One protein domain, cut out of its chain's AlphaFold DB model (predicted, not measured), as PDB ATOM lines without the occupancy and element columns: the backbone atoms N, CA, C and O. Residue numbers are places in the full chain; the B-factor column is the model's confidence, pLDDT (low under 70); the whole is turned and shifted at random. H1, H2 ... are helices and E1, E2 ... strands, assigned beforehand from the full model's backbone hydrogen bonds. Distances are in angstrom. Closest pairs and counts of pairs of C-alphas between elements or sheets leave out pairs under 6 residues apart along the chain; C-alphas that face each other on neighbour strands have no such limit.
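AT A GLANCE: This is residues 11 to 151 of the 152 residues of an uncharacterized protein of Pseudoalteromonas sp. S1727 (UniProt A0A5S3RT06). A long rod in which two long helices, H2 and H4, lie side by side and run opposite ways, with the short H3 and a loop, residues 55 to 66, at their far end. At the other end is a small three-stranded sheet with H6 over one face, and H1 and H5 lie between the sheet and the helix pair. The printed part has 141 residues, with six named helices and three named strands in the order E1 H1 H2 H3 H4 H5 E2 E3 H6; the sheet order is E1, E3, E2, antiparallel, and the class is mostly helix. The whole is extended, with a radius of gyration of the C-alphas of 24.7 A, and spans 81 by 32 by 24 A.

HOW THE PARTS SIT: E1, residues 11 to 13, is an edge strand and the antiparallel neighbour of E3, residues 131 to 135; N 12 and O 132 are 2.9 A apart, within hydrogen-bond range. E3 forms a hairpin with E2, residues 123 to 128, where N 123 and O 135 are 2.8 A apart. H1, residues 17 to 27, is not on the sheet. It is close to but not clearly touching H2, residues 29 to 54, at a steep tilt of 66 degrees. H3, residues 67 to 73, touches residues 48 to 52 of H2 alone, closest at the C-alphas of Thr 51 and Gln 72, 6.3 A. H2 and H4, residues 75 to 96, touch at a shallow tilt of 25 degrees, opposite ways, closest at the C-alphas of Thr 45 and Ala 79, 4.2 A. H1 and H4 are only just apart, 8.1 A at the closest. H5, residues 100 to 107, only grazes the sheet, with residues 100 to 105. H6, residues 138 to 150, is on one face, making two layers, a helix on a sheet; its height over the sheet is 9.4 A, and its closest C-alphas to E3 are Ile 141 and Ala 135, 5.9 A. On the local plane H6 and E3 stand at 31 degrees, only just slantwise. In H1 to H6 every O i to N i+4 pair is within hydrogen-bond range.

IN THESE COORDINATES: E1 begins at C-alpha 11, (101.822, 29.057, -7.030). H2 is 37.4 A long and ends at C-alpha 54, (104.448, 88.411, -5.606); H4 is 31.7 A. H6 measures 18.5 A, E2 15.8 A, H1 15.0 A and E3 13.8 A. H6 ends at C-alpha 150, (110.799, 29.986, -20.038).

THE WHOLE: The C-alphas farthest apart, those of Arg 62 and Lys 113, are 80.9 A apart. The printed part has no cut. The links H2 to H3 and H5 to E2 are long. Residues 62 to 68, 111 to 116 and 146 to 151 stand free. The mean pLDDT of the printed part is 84.1, with residues 96 to 98, 112 to 115 and 151 under 70.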
ATOM      1  N   LYS A  11     102.531  27.838  -6.644       82.12
ATOM      2  CA  LYS A  11     101.822  29.057  -7.030       82.12
ATOM      3  C   LYS A  11     100.374  29.004  -6.566       82.12
ATOM      4  O   LYS A  11      99.724  27.964  -6.674       82.12
ATOM      5  N   PHE A  12      99.855  30.131  -6.115       80.69
ATOM      6  CA  PHE A  12      98.444  30.273  -5.789       80.69
ATOM      7  C   PHE A  12      97.976  31.706  -6.037       80.69
ATOM      8  O   PHE A  12      98.775  32.635  -6.153       80.69
ATOM      9  N   THR A  13      96.660  31.867  -6.135       83.06
ATOM     10  CA  THR A  13      96.014  33.163  -6.340       83.06
ATOM     11  C   THR A  13      95.176  33.481  -5.116       83.06
ATOM     12  O   THR A  13      94.363  32.656  -4.696       83.06
ATOM     13  N   VAL A  14      95.342  34.680  -4.568       83.38
ATOM     14  CA  VAL A  14      94.487  35.192  -3.494       83.38
ATOM     15  C   VAL A  14      93.587  36.256  -4.091       83.38
ATOM     16  O   VAL A  14      93.998  37.391  -4.319       83.38
ATOM     17  N   VAL A  15      92.353  35.859  -4.388       81.50
ATOM     18  CA  VAL A  15      91.379  36.725  -5.057       81.50
ATOM     19  C   VAL A  15      91.191  38.020  -4.264       81.50
ATOM     20  O   VAL A  15      90.950  37.987  -3.058       81.50
ATOM     21  N   ASN A  16      91.291  39.155  -4.960       84.38
ATOM     22  CA  ASN A  16      91.145  40.508  -4.416       84.38
ATOM     23  C   ASN A  16      92.176  40.910  -3.346       84.38
ATOM     24  O   ASN A  16      91.957  41.910  -2.658       84.38
ATOM     25  N   PHE A  17      93.310  40.212  -3.215       87.88
ATOM     26  CA  PHE A  17      94.332  40.570  -2.225       87.88
ATOM     27  C   PHE A  17      94.802  42.020  -2.363       87.88
ATOM     28  O   PHE A  17      94.768  42.774  -1.399       87.88
ATOM     29  N   THR A  18      95.185  42.444  -3.567       86.38
ATOM     30  CA  THR A  18      95.713  43.788  -3.835       86.38
ATOM     31  C   THR A  18      94.683  44.864  -3.500       86.38
ATOM     32  O   THR A  18      95.037  45.932  -3.002       86.38
ATOM     33  N   ALA A  19      93.402  44.601  -3.775       86.69
ATOM     34  CA  ALA A  19      92.316  45.520  -3.451       86.69
ATOM     35  C   ALA A  19      92.097  45.605  -1.932       86.69
ATOM     36  O   ALA A  19      92.057  46.707  -1.387       86.69
ATOM     37  N   ASN A  20      92.043  44.459  -1.249       87.31
ATOM     38  CA  ASN A  20      91.856  44.380   0.199       87.31
ATOM     39  C   ASN A  20      93.041  44.984   0.963       87.31
ATOM     40  O   ASN A  20      92.835  45.750   1.902       87.31
ATOM     41  N   TYR A  21      94.268  44.726   0.510       87.12
ATOM     42  CA  TYR A  21      95.482  45.330   1.050       87.12
ATOM     43  C   TYR A  21      95.451  46.853   0.914       87.12
ATOM     44  O   TYR A  21      95.646  47.565   1.896       87.12
ATOM     45  N   LYS A  22      95.140  47.373  -0.281       85.81
ATOM     46  CA  LYS A  22      95.015  48.822  -0.499       85.81
ATOM     47  C   LYS A  22      93.912  49.438   0.359       85.81
ATOM     48  O   LYS A  22      94.110  50.527   0.886       85.81
ATOM     49  N   ALA A  23      92.776  48.761   0.512       85.12
ATOM     50  CA  ALA A  23      91.682  49.228   1.357       85.12
ATOM     51  C   ALA A  23      92.088  49.270   2.837       85.12
ATOM     52  O   ALA A  23      91.904  50.298   3.479       85.12
ATOM     53  N   HIS A  24      92.707  48.205   3.353       84.56
ATOM     54  CA  HIS A  24      93.228  48.156   4.721       84.56
ATOM     55  C   HIS A  24      94.281  49.241   4.966       84.56
ATOM     56  O   HIS A  24      94.231  49.957   5.963       84.56
ATOM     57  N   PHE A  25      95.202  49.407   4.017       81.88
ATOM     58  CA  PHE A  25      96.231  50.432   4.072       81.88
ATOM     59  C   PHE A  25      95.633  51.844   4.121       81.88
ATOM     60  O   PHE A  25      95.965  52.631   5.007       81.88
ATOM     61  N   ASN A  26      94.717  52.155   3.202       79.44
ATOM     62  CA  ASN A  26      94.071  53.464   3.125       79.44
ATOM     63  C   ASN A  26      93.148  53.739   4.320       79.44
ATOM     64  O   ASN A  26      92.964  54.896   4.686       79.44
ATOM     65  N   ALA A  27      92.580  52.698   4.930       79.88
ATOM     66  CA  ALA A  27      91.772  52.810   6.141       79.88
ATOM     67  C   ALA A  27      92.614  53.030   7.408       79.88
ATOM     68  O   ALA A  27      92.060  53.352   8.459       79.88
ATOM     69  N   SER A  28      93.940  52.861   7.345       79.38
ATOM     70  CA  SER A  28      94.789  53.087   8.510       79.38
ATOM     71  C   SER A  28      94.826  54.575   8.877       79.38
ATOM     72  O   SER A  28      95.114  55.445   8.050       79.38
ATOM     73  N   LEU A  29      94.566  54.869  10.154       73.25
ATOM     74  CA  LEU A  29      94.562  56.234  10.692       73.25
ATOM     75  C   LEU A  29      95.883  56.963  10.404       73.25
ATOM     76  O   LEU A  29      95.885  58.145  10.065       73.25
ATOM     77  N   ASN A  30      97.000  56.237  10.460       78.19
ATOM     78  CA  ASN A  30      98.321  56.775  10.155       78.19
ATOM     79  C   ASN A  30      98.406  57.293   8.716       78.19
ATOM     80  O   ASN A  30      98.907  58.390   8.496       78.19
ATOM     81  N   VAL A  31      97.889  56.556   7.728       78.62
ATOM     82  CA  VAL A  31      97.917  56.993   6.323       78.62
ATOM     83  C   VAL A  31      97.045  58.222   6.113       78.62
ATOM     84  O   VAL A  31      97.464  59.137   5.403       78.62
ATOM     85  N   ALA A  32      95.881  58.290   6.762       82.25
ATOM     86  CA  ALA A  32      95.034  59.478   6.723       82.25
ATOM     87  C   ALA A  32      95.763  60.708   7.293       82.25
ATOM     88  O   ALA A  32      95.829  61.742   6.626       82.25
ATOM     89  N   ILE A  33      96.388  60.578   8.469       86.56
ATOM     90  CA  ILE A  33      97.166  61.653   9.107       86.56
ATOM     91  C   ILE A  33      98.321  62.100   8.205       86.56
ATOM     92  O   ILE A  33      98.451  63.291   7.919       86.56
ATOM     93  N   TRP A  34      99.133  61.166   7.699       86.56
ATOM     94  CA  TRP A  34     100.259  61.508   6.827       86.56
ATOM     95  C   TRP A  34      99.806  62.175   5.532       86.56
ATOM     96  O   TRP A  34     100.443  63.122   5.082       86.56
ATOM     97  N   THR A  35      98.681  61.744   4.959       86.50
ATOM     98  CA  THR A  35      98.121  62.358   3.747       86.50
ATOM     99  C   THR A  35      97.678  63.799   4.004       86.50
ATOM    100  O   THR A  35      97.956  64.678   3.189       86.50
ATOM    101  N   VAL A  36      97.049  64.072   5.154       91.00
ATOM    102  CA  VAL A  36      96.684  65.440   5.559       91.00
ATOM    103  C   VAL A  36      97.929  66.306   5.740       91.00
ATOM    104  O   VAL A  36      97.961  67.434   5.250       91.00
ATOM    105  N   ILE A  37      98.981  65.782   6.376       92.00
ATOM    106  CA  ILE A  37     100.246  66.512   6.556       92.00
ATOM    107  C   ILE A  37     100.910  66.800   5.203       92.00
ATOM    108  O   ILE A  37     101.383  67.916   4.987       92.00
ATOM    109  N   VAL A  38     100.911  65.845   4.266       92.75
ATOM    110  CA  VAL A  38     101.407  66.050   2.892       92.75
ATOM    111  C   VAL A  38     100.636  67.176   2.207       92.75
ATOM    112  O   VAL A  38     101.252  68.095   1.676       92.75
ATOM    113  N   ALA A  39      99.303  67.154   2.263       93.38
ATOM    114  CA  ALA A  39      98.477  68.188   1.645       93.38
ATOM    115  C   ALA A  39      98.719  69.572   2.272       93.38
ATOM    116  O   ALA A  39      98.945  70.547   1.554       93.38
ATOM    117  N   ALA A  40      98.732  69.657   3.605       94.44
ATOM    118  CA  ALA A  40      98.975  70.904   4.322       94.44
ATOM    119  C   ALA A  40     100.373  71.467   4.021       94.44
ATOM    120  O   ALA A  40     100.504  72.631   3.660       94.44
ATOM    121  N   SER A  41     101.417  70.640   4.096       94.69
ATOM    122  CA  SER A  41     102.796  71.063   3.813       94.69
ATOM    123  C   SER A  41     103.014  71.469   2.352       94.69
ATOM    124  O   SER A  41     103.721  72.447   2.093       94.69
ATOM    125  N   ALA A  42     102.348  70.808   1.401       93.81
ATOM    126  CA  ALA A  42     102.379  71.207  -0.002       93.81
ATOM    127  C   ALA A  42     101.736  72.590  -0.198       93.81
ATOM    128  O   ALA A  42     102.304  73.444  -0.880       93.81
ATOM    129  N   LEU A  43     100.599  72.853   0.458       95.06
ATOM    130  CA  LEU A  43      99.950  74.168   0.440       95.06
ATOM    131  C   LEU A  43     100.823  75.256   1.071       95.06
ATOM    132  O   LEU A  43     100.932  76.342   0.500       95.06
ATOM    133  N   LEU A  44     101.479  74.972   2.202       93.25
ATOM    134  CA  LEU A  44     102.439  75.899   2.816       93.25
ATOM    135  C   LEU A  44     103.581  76.218   1.838       93.25
ATOM    136  O   LEU A  44     103.909  77.385   1.634       93.25
ATOM    137  N   THR A  45     104.129  75.196   1.174       94.50
ATOM    138  CA  THR A  45     105.209  75.348   0.187       94.50
ATOM    139  C   THR A  45     104.789  76.240  -0.975       94.50
ATOM    140  O   THR A  45     105.464  77.222  -1.279       94.50
ATOM    141  N   LEU A  46     103.650  75.937  -1.601       94.69
ATOM    142  CA  LEU A  46     103.133  76.696  -2.740       94.69
ATOM    143  C   LEU A  46     102.826  78.146  -2.358       94.69
ATOM    144  O   LEU A  46     103.175  79.062  -3.097       94.69
ATOM    145  N   SER A  47     102.232  78.362  -1.185       92.00
ATOM    146  CA  SER A  47     101.903  79.703  -0.690       92.00
ATOM    147  C   SER A  47     103.160  80.535  -0.425       92.00
ATOM    148  O   SER A  47     103.188  81.736  -0.693       92.00
ATOM    149  N   ALA A  48     104.228  79.909   0.068       92.69
ATOM    150  CA  ALA A  48     105.501  80.568   0.329       92.69
ATOM    151  C   ALA A  48     106.286  80.862  -0.964       92.69
ATOM    152  O   ALA A  48     106.837  81.953  -1.119       92.69
ATOM    153  N   ILE A  49     106.256  79.956  -1.945       93.94
ATOM    154  CA  ILE A  49     106.790  80.218  -3.293       93.94
ATOM    155  C   ILE A  49     106.038  81.381  -3.938       93.94
ATOM    156  O   ILE A  49     106.663  82.321  -4.416       93.94
ATOM    157  N   PHE A  50     104.703  81.363  -3.897       93.75
ATOM    158  CA  PHE A  50     103.887  82.454  -4.423       93.75
ATOM    159  C   PHE A  50     104.227  83.784  -3.744       93.75
ATOM    160  O   PHE A  50     104.470  84.777  -4.420       93.75
ATOM    161  N   THR A  51     104.367  83.781  -2.416       91.50
ATOM    162  CA  THR A  51     104.789  84.971  -1.664       91.50
ATOM    163  C   THR A  51     106.183  85.452  -2.068       91.50
ATOM    164  O   THR A  51     106.411  86.652  -2.112       91.50
ATOM    165  N   SER A  52     107.106  84.552  -2.411       88.25
ATOM    166  CA  SER A  52     108.434  84.946  -2.904       88.25
ATOM    167  C   SER A  52     108.373  85.642  -4.268       88.25
ATOM    168  O   SER A  52     109.241  86.447  -4.578       88.25
ATOM    169  N   LEU A  53     107.368  85.319  -5.089       91.06
ATOM    170  CA  LEU A  53     107.207  85.853  -6.444       91.06
ATOM    171  C   LEU A  53     106.384  87.143  -6.489       91.06
ATOM    172  O   LEU A  53     106.606  87.975  -7.362       91.06
ATOM    173  N   THR A  54     105.406  87.291  -5.593       90.00
ATOM    174  CA  THR A  54     104.448  88.411  -5.606       90.00
ATOM    175  C   THR A  54     104.491  89.258  -4.338       90.00
ATOM    176  O   THR A  54     103.639  90.125  -4.145       90.00
ATOM    177  N   GLY A  55     105.405  88.949  -3.419       84.44
ATOM    178  CA  GLY A  55     105.581  89.680  -2.175       84.44
ATOM    179  C   GLY A  55     106.127  91.089  -2.415       84.44
ATOM    180  O   GLY A  55     106.720  91.354  -3.458       84.44
ATOM    181  N   PRO A  56     105.918  92.011  -1.464       84.25
ATOM    182  CA  PRO A  56     106.478  93.352  -1.556       84.25
ATOM    183  C   PRO A  56     108.007  93.320  -1.419       84.25
ATOM    184  O   PRO A  56     108.531  92.615  -0.559       84.25
ATOM    185  N   ASP A  57     108.709  94.151  -2.196       79.56
ATOM    186  CA  ASP A  57     110.178  94.266  -2.145       79.56
ATOM    187  C   ASP A  57     110.696  94.721  -0.771       79.56
ATOM    188  O   ASP A  57     111.812  94.400  -0.363       79.56
ATOM    189  N   SER A  58     109.881  95.484  -0.040       80.94
ATOM    190  CA  SER A  58     110.208  95.980   1.292       80.94
ATOM    191  C   SER A  58     108.994  95.934   2.210       80.94
ATOM    192  O   SER A  58     107.901  96.361   1.831       80.94
ATOM    193  N   LEU A  59     109.210  95.479   3.443       81.94
ATOM    194  CA  LEU A  59     108.204  95.430   4.496       81.94
ATOM    195  C   LEU A  59     108.576  96.375   5.628       81.94
ATOM    196  O   LEU A  59     109.638  96.251   6.234       81.94
ATOM    197  N   TYR A  60     107.674  97.305   5.933       80.25
ATOM    198  CA  TYR A  60     107.824  98.201   7.071       80.25
ATOM    199  C   TYR A  60     106.991  97.676   8.243       80.25
ATOM    200  O   TYR A  60     105.761  97.710   8.203       80.25
ATOM    201  N   ILE A  61     107.659  97.171   9.281       81.19
ATOM    202  CA  ILE A  61     107.009  96.625  10.479       81.19
ATOM    203  C   ILE A  61     107.122  97.659  11.602       81.19
ATOM    204  O   ILE A  61     108.219  98.070  11.978       81.19
ATOM    205  N   ARG A  62     105.978  98.098  12.136       77.88
ATOM    206  CA  ARG A  62     105.896  98.981  13.309       77.88
ATOM    207  C   ARG A  62     105.094  98.276  14.400       77.88
ATOM    208  O   ARG A  62     103.892  98.099  14.239       77.88
ATOM    209  N   GLY A  63     105.756  97.922  15.500       81.94
ATOM    210  CA  GLY A  63     105.149  97.163  16.600       81.94
ATOM    211  C   GLY A  63     105.241  95.651  16.386       81.94
ATOM    212  O   GLY A  63     106.209  95.173  15.796       81.94
ATOM    213  N   ASP A  64     104.246  94.916  16.881       86.44
ATOM    214  CA  ASP A  64     104.214  93.455  16.792       86.44
ATOM    215  C   ASP A  64     104.035  92.972  15.351       86.44
ATOM    216  O   ASP A  64     103.257  93.519  14.566       86.44
ATOM    217  N   MET A  65     104.761  91.909  15.013       87.75
ATOM    218  CA  MET A  65     104.730  91.306  13.690       87.75
ATOM    219  C   MET A  65     103.530  90.364  13.563       87.75
ATOM    220  O   MET A  65     103.406  89.392  14.309       87.75
ATOM    221  N   SER A  66     102.666  90.620  12.581       89.00
ATOM    222  CA  SER A  66     101.574  89.703  12.255       89.00
ATOM    223  C   SER A  66     102.095  88.436  11.571       89.00
ATOM    224  O   SER A  66     103.172  88.423  10.969       89.00
ATOM    225  N   LEU A  67     101.300  87.362  11.596       84.81
ATOM    226  CA  LEU A  67     101.645  86.113  10.908       84.81
ATOM    227  C   LEU A  67     101.893  86.333   9.406       84.81
ATOM    228  O   LEU A  67     102.798  85.734   8.835       84.81
ATOM    229  N   THR A  68     101.129  87.225   8.772       86.12
ATOM    230  CA  THR A  68     101.297  87.570   7.356       86.12
ATOM    231  C   THR A  68     102.621  88.288   7.104       86.12
ATOM    232  O   THR A  68     103.306  87.972   6.137       86.12
ATOM    233  N   GLN A  69     103.017  89.207   7.989       88.50
ATOM    234  CA  GLN A  69     104.306  89.897   7.884       88.50
ATOM    235  C   GLN A  69     105.473  88.927   8.087       88.50
ATOM    236  O   GLN A  69     106.428  88.963   7.319       88.50
ATOM    237  N   PHE A  70     105.370  88.008   9.054       88.62
ATOM    238  CA  PHE A  70     106.353  86.937   9.236       88.62
ATOM    239  C   PHE A  70     106.478  86.066   7.979       88.62
ATOM    240  O   PHE A  70     107.583  85.778   7.520       88.62
ATOM    241  N   TRP A  71     105.339  85.689   7.395       88.38
ATOM    242  CA  TRP A  71     105.277  84.875   6.185       88.38
ATOM    243  C   TRP A  71     105.965  85.543   4.992       88.38
ATOM    244  O   TRP A  71     106.693  84.894   4.245       88.38
ATOM    245  N   GLN A  72     105.758  86.850   4.832       89.56
ATOM    246  CA  GLN A  72     106.380  87.633   3.768       89.56
ATOM    247  C   GLN A  72     107.863  87.926   4.015       89.56
ATOM    248  O   GLN A  72     108.601  88.110   3.053       89.56
ATOM    249  N   LEU A  73     108.318  87.939   5.273       90.19
ATOM    250  CA  LEU A  73     109.731  88.137   5.603       90.19
ATOM    251  C   LEU A  73     110.572  86.872   5.363       90.19
ATOM    252  O   LEU A  73     111.742  86.964   4.998       90.19
ATOM    253  N   TYR A  74     109.980  85.688   5.564       90.88
ATOM    254  CA  TYR A  74     110.680  84.399   5.479       90.88
ATOM    255  C   TYR A  74     110.055  83.394   4.495       90.88
ATOM    256  O   TYR A  74     109.948  82.206   4.823       90.88
ATOM    257  N   PRO A  75     109.685  83.788   3.265       91.44
ATOM    258  CA  PRO A  75     108.992  82.879   2.363       91.44
ATOM    259  C   PRO A  75     109.907  81.725   1.901       91.44
ATOM    260  O   PRO A  75     109.461  80.586   1.804       91.44
ATOM    261  N   GLY A  76     111.214  81.953   1.728       91.81
ATOM    262  CA  GLY A  76     112.181  80.899   1.379       91.81
ATOM    263  C   GLY A  76     112.307  79.784   2.437       91.81
ATOM    264  O   GLY A  76     112.101  78.607   2.116       91.81
ATOM    265  N   PRO A  77     112.616  80.114   3.708       93.44
ATOM    266  CA  PRO A  77     112.650  79.133   4.794       93.44
ATOM    267  C   PRO A  77     111.331  78.368   4.971       93.44
ATOM    268  O   PRO A  77     111.352  77.147   5.129       93.44
ATOM    269  N   ILE A  78     110.185  79.054   4.877       93.38
ATOM    270  CA  ILE A  78     108.862  78.419   4.978       93.38
ATOM    271  C   ILE A  78     108.643  77.431   3.823       93.38
ATOM    272  O   ILE A  78     108.226  76.297   4.067       93.38
ATOM    273  N   ALA A  79     108.983  77.814   2.586       93.69
ATOM    274  CA  ALA A  79     108.895  76.927   1.426       93.69
ATOM    275  C   ALA A  79     109.774  75.679   1.593       93.69
ATOM    276  O   ALA A  79     109.355  74.569   1.277       93.69
ATOM    277  N   THR A  80     110.977  75.851   2.143       94.00
ATOM    278  CA  THR A  80     111.934  74.757   2.353       94.00
ATOM    279  C   THR A  80     111.421  73.754   3.386       94.00
ATOM    280  O   THR A  80     111.432  72.548   3.137       94.00
ATOM    281  N   ILE A  81     110.924  74.233   4.530       93.50
ATOM    282  CA  ILE A  81     110.358  73.369   5.577       93.50
ATOM    283  C   ILE A  81     109.115  72.645   5.057       93.50
ATOM    284  O   ILE A  81     108.986  71.436   5.251       93.50
ATOM    285  N   GLY A  82     108.226  73.362   4.362       93.62
ATOM    286  CA  GLY A  82     107.055  72.767   3.725       93.62
ATOM    287  C   GLY A  82     107.450  71.636   2.773       93.62
ATOM    288  O   GLY A  82     106.939  70.525   2.901       93.62
ATOM    289  N   PHE A  83     108.431  71.875   1.901       94.44
ATOM    290  CA  PHE A  83     108.908  70.882   0.945       94.44
ATOM    291  C   PHE A  83     109.485  69.639   1.633       94.44
ATOM    292  O   PHE A  83     109.142  68.512   1.266       94.44
ATOM    293  N   LEU A  84     110.321  69.824   2.661       94.81
ATOM    294  CA  LEU A  84     110.903  68.717   3.425       94.81
ATOM    295  C   LEU A  84     109.825  67.866   4.105       94.81
ATOM    296  O   LEU A  84     109.894  66.638   4.061       94.81
ATOM    297  N   LEU A  85     108.806  68.505   4.686       92.94
ATOM    298  CA  LEU A  85     107.673  67.809   5.298       92.94
ATOM    299  C   LEU A  85     106.858  67.035   4.261       92.94
ATOM    300  O   LEU A  85     106.543  65.867   4.486       92.94
ATOM    301  N   THR A  86     106.564  67.647   3.110       93.19
ATOM    302  CA  THR A  86     105.858  66.984   2.006       93.19
ATOM    303  C   THR A  86     106.622  65.745   1.544       93.19
ATOM    304  O   THR A  86     106.046  64.657   1.448       93.19
ATOM    305  N   TYR A  87     107.925  65.883   1.299       92.88
ATOM    306  CA  TYR A  87     108.761  64.796   0.800       92.88
ATOM    307  C   TYR A  87     108.920  63.670   1.828       92.88
ATOM    308  O   TYR A  87     108.670  62.505   1.512       92.88
ATOM    309  N   GLY A  88     109.260  64.011   3.076       90.69
ATOM    310  CA  GLY A  88     109.429  63.043   4.158       90.69
ATOM    311  C   GLY A  88     108.150  62.257   4.449       90.69
ATOM    312  O   GLY A  88     108.177  61.029   4.523       90.69
ATOM    313  N   CYS A  89     107.001  62.934   4.524       89.44
ATOM    314  CA  CYS A  89     105.723  62.259   4.764       89.44
ATOM    315  C   CYS A  89     105.305  61.379   3.576       89.44
ATOM    316  O   CYS A  89     104.773  60.288   3.778       89.44
ATOM    317  N   THR A  90     105.598  61.795   2.341       87.50
ATOM    318  CA  THR A  90     105.344  60.969   1.147       87.50
ATOM    319  C   THR A  90     106.170  59.683   1.173       87.50
ATOM    320  O   THR A  90     105.643  58.606   0.885       87.50
ATOM    321  N   GLN A  91     107.442  59.767   1.577       85.75
ATOM    322  CA  GLN A  91     108.295  58.592   1.755       85.75
ATOM    323  C   GLN A  91     107.751  57.644   2.828       85.75
ATOM    324  O   GLN A  91     107.648  56.445   2.575       85.75
ATOM    325  N   LEU A  92     107.321  58.162   3.983       80.94
ATOM    326  CA  LEU A  92     106.721  57.345   5.046       80.94
ATOM    327  C   LEU A  92     105.454  56.617   4.575       80.94
ATOM    328  O   LEU A  92     105.279  55.426   4.847       80.94
ATOM    329  N   VAL A  93     104.588  57.290   3.810       78.88
ATOM    330  CA  VAL A  93     103.415  56.650   3.193       78.88
ATOM    331  C   VAL A  93     103.844  55.557   2.207       78.88
ATOM    332  O   VAL A  93     103.241  54.487   2.190       78.88
ATOM    333  N   SER A  94     104.883  55.787   1.403       76.88
ATOM    334  CA  SER A  94     105.374  54.811   0.419       76.88
ATOM    335  C   SER A  94     106.016  53.577   1.058       76.88
ATOM    336  O   SER A  94     105.771  52.452   0.619       76.88
ATOM    337  N   ILE A  95     106.814  53.764   2.109       71.50
ATOM    338  CA  ILE A  95     107.445  52.666   2.849       71.50
ATOM    339  C   ILE A  95     106.359  51.784   3.471       71.50
ATOM    340  O   ILE A  95     106.366  50.569   3.278       71.50
ATOM    341  N   ASN A  96     105.337  52.386   4.087       65.44
ATOM    342  CA  ASN A  96     104.231  51.623   4.659       65.44
ATOM    343  C   ASN A  96     103.422  50.844   3.591       65.44
ATOM    344  O   ASN A  96     102.932  49.752   3.882       65.44
ATOM    345  N   LYS A  97     103.324  51.346   2.345       63.50
ATOM    346  CA  LYS A  97     102.710  50.625   1.201       63.50
ATOM    347  C   LYS A  97     103.506  49.406   0.726       63.50
ATOM    348  O   LYS A  97     103.003  48.641  -0.094       63.50
ATOM    349  N   SER A  98     104.747  49.251   1.176       67.88
ATOM    350  CA  SER A  98     105.634  48.183   0.715       67.88
ATOM    351  C   SER A  98     105.571  46.937   1.612       67.88
ATOM    352  O   SER A  98     105.961  45.862   1.171       67.88
ATOM    353  N   TYR A  99     104.998  47.029   2.820       79.94
ATOM    354  CA  TYR A  99     104.871  45.913   3.777       79.94
ATOM    355  C   TYR A  99     103.642  45.019   3.534       79.94
ATOM    356  O   TYR A  99     102.901  44.670   4.458       79.94
ATOM    357  N   TRP A 100     103.392  44.642   2.282       85.44
ATOM    358  CA  TRP A 100     102.276  43.753   1.942       85.44
ATOM    359  C   TRP A 100     102.452  42.342   2.529       85.44
ATOM    360  O   TRP A 100     101.460  41.683   2.824       85.44
ATOM    361  N   GLU A 101     103.693  41.893   2.740       84.69
ATOM    362  CA  GLU A 101     104.038  40.572   3.291       84.69
ATOM    363  C   GLU A 101     103.497  40.403   4.713       84.69
ATOM    364  O   GLU A 101     102.844  39.409   5.025       84.69
ATOM    365  N   VAL A 102     103.678  41.422   5.558       82.81
ATOM    366  CA  VAL A 102     103.155  41.440   6.933       82.81
ATOM    367  C   VAL A 102     101.628  41.396   6.924       82.81
ATOM    368  O   VAL A 102     101.014  40.659   7.694       82.81
ATOM    369  N   TYR A 103     100.993  42.156   6.026       85.19
ATOM    370  CA  TYR A 103      99.542  42.101   5.866       85.19
ATOM    371  C   TYR A 103      99.079  40.706   5.432       85.19
ATOM    372  O   TYR A 103      98.120  40.184   6.002       85.19
ATOM    373  N   PHE A 104      99.778  40.097   4.472       86.31
ATOM    374  CA  PHE A 104      99.486  38.762   3.969       86.31
ATOM    375  C   PHE A 104      99.530  37.722   5.089       86.31
ATOM    376  O   PHE A 104      98.547  37.018   5.292       86.31
ATOM    377  N   ILE A 105     100.622  37.670   5.854       83.69
ATOM    378  CA  ILE A 105     100.809  36.697   6.942       83.69
ATOM    379  C   ILE A 105      99.702  36.821   8.001       83.69
ATOM    380  O   ILE A 105      99.209  35.816   8.507       83.69
ATOM    381  N   ASN A 106      99.270  38.048   8.303       83.31
ATOM    382  CA  ASN A 106      98.277  38.299   9.348       83.31
ATOM    383  C   ASN A 106      96.819  38.088   8.904       83.31
ATOM    384  O   ASN A 106      95.962  37.860   9.755       83.31
ATOM    385  N   HIS A 107      96.514  38.184   7.605       83.25
ATOM    386  CA  HIS A 107      95.126  38.213   7.110       83.25
ATOM    387  C   HIS A 107      94.789  37.110   6.105       83.25
ATOM    388  O   HIS A 107      93.613  36.918   5.785       83.25
ATOM    389  N   VAL A 108      95.782  36.393   5.581       82.12
ATOM    390  CA  VAL A 108      95.576  35.323   4.605       82.12
ATOM    391  C   VAL A 108      95.916  33.986   5.242       82.12
ATOM    392  O   VAL A 108      97.073  33.664   5.498       82.12
ATOM    393  N   GLU A 109      94.888  33.168   5.452       77.75
ATOM    394  CA  GLU A 109      95.079  31.787   5.877       77.75
ATOM    395  C   GLU A 109      95.335  30.887   4.672       77.75
ATOM    396  O   GLU A 109      94.521  30.783   3.751       77.75
ATOM    397  N   VAL A 110      96.479  30.213   4.700       74.81
ATOM    398  CA  VAL A 110      96.875  29.239   3.690       74.81
ATOM    399  C   VAL A 110      96.826  27.854   4.319       74.81
ATOM    400  O   VAL A 110      97.470  27.609   5.334       74.81
ATOM    401  N   ILE A 111      96.047  26.946   3.727       70.88
ATOM    402  CA  ILE A 111      95.865  25.577   4.227       70.88
ATOM    403  C   ILE A 111      96.634  24.617   3.315       70.88
ATOM    404  O   ILE A 111      96.373  24.539   2.112       70.88
ATOM    405  N   TYR A 112      97.564  23.856   3.889       68.12
ATOM    406  CA  TYR A 112      98.340  22.825   3.204       68.12
ATOM    407  C   TYR A 112      98.140  21.479   3.896       68.12
ATOM    408  O   TYR A 112      98.341  21.355   5.097       68.12
ATOM    409  N   LYS A 113      97.722  20.457   3.137       66.31
ATOM    410  CA  LYS A 113      97.445  19.102   3.661       66.31
ATOM    411  C   LYS A 113      96.505  19.062   4.883       66.31
ATOM    412  O   LYS A 113      96.586  18.145   5.689       66.31
ATOM    413  N   GLY A 114      95.586  20.023   4.987       69.31
ATOM    414  CA  GLY A 114      94.631  20.111   6.096       69.31
ATOM    415  C   GLY A 114      95.134  20.893   7.311       69.31
ATOM    416  O   GLY A 114      94.358  21.111   8.234       69.31
ATOM    417  N   GLU A 115      96.376  21.377   7.291       68.44
ATOM    418  CA  GLU A 115      96.945  22.209   8.350       68.44
ATOM    419  C   GLU A 115      97.115  23.651   7.875       68.44
ATOM    420  O   GLU A 115      97.400  23.912   6.700       68.44
ATOM    421  N   LYS A 116      96.938  24.607   8.793       71.56
ATOM    422  CA  LYS A 116      97.301  26.001   8.541       71.56
ATOM    423  C   LYS A 116      98.814  26.057   8.383       71.56
ATOM    424  O   LYS A 116      99.550  25.656   9.280       71.56
ATOM    425  N   LEU A 117      99.263  26.526   7.229       73.06
ATOM    426  CA  LEU A 117     100.677  26.668   6.961       73.06
ATOM    427  C   LEU A 117     101.221  27.820   7.810       73.06
ATOM    428  O   LEU A 117     100.782  28.961   7.663       73.06
ATOM    429  N   ASP A 118     102.158  27.506   8.700       71.38
ATOM    430  CA  ASP A 118     102.970  28.524   9.354       71.38
ATOM    431  C   ASP A 118     103.981  29.057   8.331       71.38
ATOM    432  O   ASP A 118     104.696  28.280   7.698       71.38
ATOM    433  N   PHE A 119     104.017  30.376   8.142       74.00
ATOM    434  CA  PHE A 119     104.979  31.031   7.254       74.00
ATOM    435  C   PHE A 119     106.385  31.094   7.868       74.00
ATOM    436  O   PHE A 119     107.335  31.428   7.162       74.00
ATOM    437  N   ASN A 120     106.556  30.729   9.145       71.19
ATOM    438  CA  ASN A 120     107.872  30.589   9.766       71.19
ATOM    439  C   ASN A 120     108.709  29.522   9.035       71.19
ATOM    440  O   ASN A 120     108.469  28.321   9.151       71.19
ATOM    441  N   GLY A 121     109.712  29.973   8.278       73.00
ATOM    442  CA  GLY A 121     110.596  29.109   7.485       73.00
ATOM    443  C   GLY A 121     110.186  28.935   6.019       73.00
ATOM    444  O   GLY A 121     110.777  28.106   5.324       73.00
ATOM    445  N   TYR A 122     109.210  29.711   5.541       79.56
ATOM    446  CA  TYR A 122     108.868  29.805   4.125       79.56
ATOM    447  C   TYR A 122     109.022  31.236   3.620       79.56
ATOM    448  O   TYR A 122     108.691  32.205   4.292       79.56
ATOM    449  N   GLU A 123     109.498  31.349   2.391       84.31
ATOM    450  CA  GLU A 123     109.594  32.595   1.650       84.31
ATOM    451  C   GLU A 123     108.325  32.771   0.812       84.31
ATOM    452  O   GLU A 123     107.869  31.830   0.148       84.31
ATOM    453  N   LEU A 124     107.770  33.982   0.821       85.81
ATOM    454  CA  LEU A 124     106.582  34.361   0.066       85.81
ATOM    455  C   LEU A 124     106.943  35.473  -0.916       85.81
ATOM    456  O   LEU A 124     107.510  36.487  -0.527       85.81
ATOM    457  N   ARG A 125     106.561  35.322  -2.186       87.19
ATOM    458  CA  ARG A 125     106.753  36.375  -3.189       87.19
ATOM    459  C   ARG A 125     105.518  36.562  -4.052       87.19
ATOM    460  O   ARG A 125     104.982  35.603  -4.602       87.19
ATOM    461  N   MET A 126     105.106  37.813  -4.221       86.06
ATOM    462  CA  MET A 126     104.148  38.207  -5.251       86.06
ATOM    463  C   MET A 126     104.892  38.364  -6.582       86.06
ATOM    464  O   MET A 126     105.826  39.157  -6.667       86.06
ATOM    465  N   TYR A 127     104.510  37.599  -7.605       83.38
ATOM    466  CA  TYR A 127     105.143  37.669  -8.936       83.38
ATOM    467  C   TYR A 127     104.262  38.364  -9.979       83.38
ATOM    468  O   TYR A 127     104.758  38.820 -11.003       83.38
ATOM    469  N   ASP A 128     102.959  38.445  -9.719       83.12
ATOM    470  CA  ASP A 128     101.972  39.150 -10.531       83.12
ATOM    471  C   ASP A 128     100.801  39.553  -9.619       83.12
ATOM    472  O   ASP A 128     100.697  39.088  -8.478       83.12
ATOM    473  N   LYS A 129      99.912  40.424 -10.097       84.38
ATOM    474  CA  LYS A 129      98.761  40.917  -9.339       84.38
ATOM    475  C   LYS A 129      97.955  39.751  -8.766       84.38
ATOM    476  O   LYS A 129      97.435  38.924  -9.512       84.38
ATOM    477  N   ASP A 130      97.821  39.730  -7.440       84.94
ATOM    478  CA  ASP A 130      97.084  38.715  -6.675       84.94
ATOM    479  C   ASP A 130      97.633  37.279  -6.800       84.94
ATOM    480  O   ASP A 130      97.010  36.338  -6.297       84.94
ATOM    481  N   LYS A 131      98.796  37.092  -7.436       86.44
ATOM    482  CA  LYS A 131      99.435  35.789  -7.621       86.44
ATOM    483  C   LYS A 131     100.730  35.701  -6.825       86.44
ATOM    484  O   LYS A 131     101.623  36.543  -6.929       86.44
ATOM    485  N   PHE A 132     100.843  34.616  -6.075       87.31
ATOM    486  CA  PHE A 132     101.900  34.406  -5.102       87.31
ATOM    487  C   PHE A 132     102.598  33.076  -5.333       87.31
ATOM    488  O   PHE A 132     102.001  32.118  -5.833       87.31
ATOM    489  N   ILE A 133     103.866  33.035  -4.949       87.12
ATOM    490  CA  ILE A 133     104.685  31.834  -4.861       87.12
ATOM    491  C   ILE A 133     105.126  31.690  -3.414       87.12
ATOM    492  O   ILE A 133     105.557  32.664  -2.797       87.12
ATOM    493  N   ILE A 134     105.045  30.466  -2.907       85.69
ATOM    494  CA  ILE A 134     105.621  30.089  -1.622       85.69
ATOM    495  C   ILE A 134     106.657  28.984  -1.810       85.69
ATOM    496  O   ILE A 134     106.399  28.009  -2.523       85.69
ATOM    497  N   ALA A 135     107.823  29.136  -1.183       84.19
ATOM    498  CA  ALA A 135     108.922  28.169  -1.216       84.19
ATOM    499  C   ALA A 135     109.674  28.127   0.122       84.19
ATOM    500  O   ALA A 135     109.438  28.961   0.985       84.19
ATOM    501  N   LYS A 136     110.592  27.170   0.318       82.12
ATOM    502  CA  LYS A 136     111.396  27.097   1.557       82.12
ATOM    503  C   LYS A 136     112.544  28.104   1.606       82.12
ATOM    504  O   LYS A 136     113.083  28.367   2.671       82.12
ATOM    505  N   ASN A 137     112.983  28.600   0.452       82.81
ATOM    506  CA  ASN A 137     114.068  29.568   0.356       82.81
ATOM    507  C   ASN A 137     113.952  30.398  -0.933       82.81
ATOM    508  O   ASN A 137     113.252  30.021  -1.878       82.81
ATOM    509  N   ASN A 138     114.675  31.518  -0.976       82.31
ATOM    510  CA  ASN A 138     114.650  32.447  -2.107       82.31
ATOM    511  C   ASN A 138     115.192  31.835  -3.408       82.31
ATOM    512  O   ASN A 138     114.766  32.229  -4.494       82.31
ATOM    513  N   GLN A 139     116.089  30.852  -3.318       83.94
ATOM    514  CA  GLN A 139     116.650  30.188  -4.493       83.94
ATOM    515  C   GLN A 139     115.590  29.352  -5.221       83.94
ATOM    516  O   GLN A 139     115.405  29.520  -6.420       83.94
ATOM    517  N   GLN A 140     114.783  28.586  -4.481       81.69
ATOM    518  CA  GLN A 140     113.640  27.855  -5.033       81.69
ATOM    519  C   GLN A 140     112.596  28.783  -5.667       81.69
ATOM    520  O   GLN A 140     111.997  28.411  -6.671       81.69
ATOM    521  N   ILE A 141     112.375  29.986  -5.117       82.62
ATOM    522  CA  ILE A 141     111.488  30.981  -5.745       82.62
ATOM    523  C   ILE A 141     112.059  31.431  -7.089       82.62
ATOM    524  O   ILE A 141     111.335  31.454  -8.082       82.62
ATOM    525  N   ASN A 142     113.343  31.789  -7.127       83.62
ATOM    526  CA  ASN A 142     113.989  32.280  -8.341       83.62
ATOM    527  C   ASN A 142     114.011  31.212  -9.440       83.62
ATOM    528  O   ASN A 142     113.646  31.511 -10.575       83.62
ATOM    529  N   ASP A 143     114.351  29.970  -9.091       83.25
ATOM    530  CA  ASP A 143     114.359  28.840 -10.024       83.25
ATOM    531  C   ASP A 143     112.951  28.578 -10.582       83.25
ATOM    532  O   ASP A 143     112.775  28.364 -11.783       83.25
ATOM    533  N   PHE A 144     111.922  28.665  -9.731       80.69
ATOM    534  CA  PHE A 144     110.531  28.484 -10.141       80.69
ATOM    535  C   PHE A 144     110.030  29.619 -11.049       80.69
ATOM    536  O   PHE A 144     109.316  29.365 -12.018       80.69
ATOM    537  N   ILE A 145     110.428  30.870 -10.783       79.44
ATOM    538  CA  ILE A 145     110.126  32.021 -11.651       79.44
ATOM    539  C   ILE A 145     110.841  31.887 -12.999       79.44
ATOM    540  O   ILE A 145     110.239  32.135 -14.041       79.44
ATOM    541  N   PHE A 146     112.106  31.462 -13.000       81.81
ATOM    542  CA  PHE A 146     112.859  31.226 -14.228       81.81
ATOM    543  C   PHE A 146     112.193  30.151 -15.093       81.81
ATOM    544  O   PHE A 146     112.040  30.336 -16.296       81.81
ATOM    545  N   GLN A 147     111.727  29.055 -14.490       81.69
ATOM    546  CA  GLN A 147     110.960  28.036 -15.210       81.69
ATOM    547  C   GLN A 147     109.629  28.580 -15.742       81.69
ATOM    548  O   GLN A 147     109.284  28.306 -16.885       81.69
ATOM    549  N   LEU A 148     108.902  29.379 -14.954       76.12
ATOM    550  CA  LEU A 148     107.647  30.006 -15.384       76.12
ATOM    551  C   LEU A 148     107.827  30.908 -16.610       76.12
ATOM    552  O   LEU A 148     106.991  30.865 -17.508       76.12
ATOM    553  N   ASN A 149     108.902  31.693 -16.651       77.62
ATOM    554  CA  ASN A 149     109.173  32.632 -17.743       77.62
ATOM    555  C   ASN A 149     109.708  31.958 -19.016       77.62
ATOM    556  O   ASN A 149     109.630  32.551 -20.083       77.62
ATOM    557  N   ASN A 150     110.262  30.748 -18.905       77.06
ATOM    558  CA  ASN A 150     110.799  29.986 -20.038       77.06
ATOM    559  C   ASN A 150     109.865  28.856 -20.513       77.06
ATOM    560  O   ASN A 150     110.199  28.141 -21.453       77.06
ATOM    561  N   ALA A 151     108.724  28.657 -19.848       63.81
ATOM    562  CA  ALA A 151     107.708  27.664 -20.213       63.81
ATOM    563  C   ALA A 151     106.581  28.240 -21.098       63.81
ATOM    564  O   ALA A 151     105.586  27.554 -21.346       63.81
TER     565      ALA A 151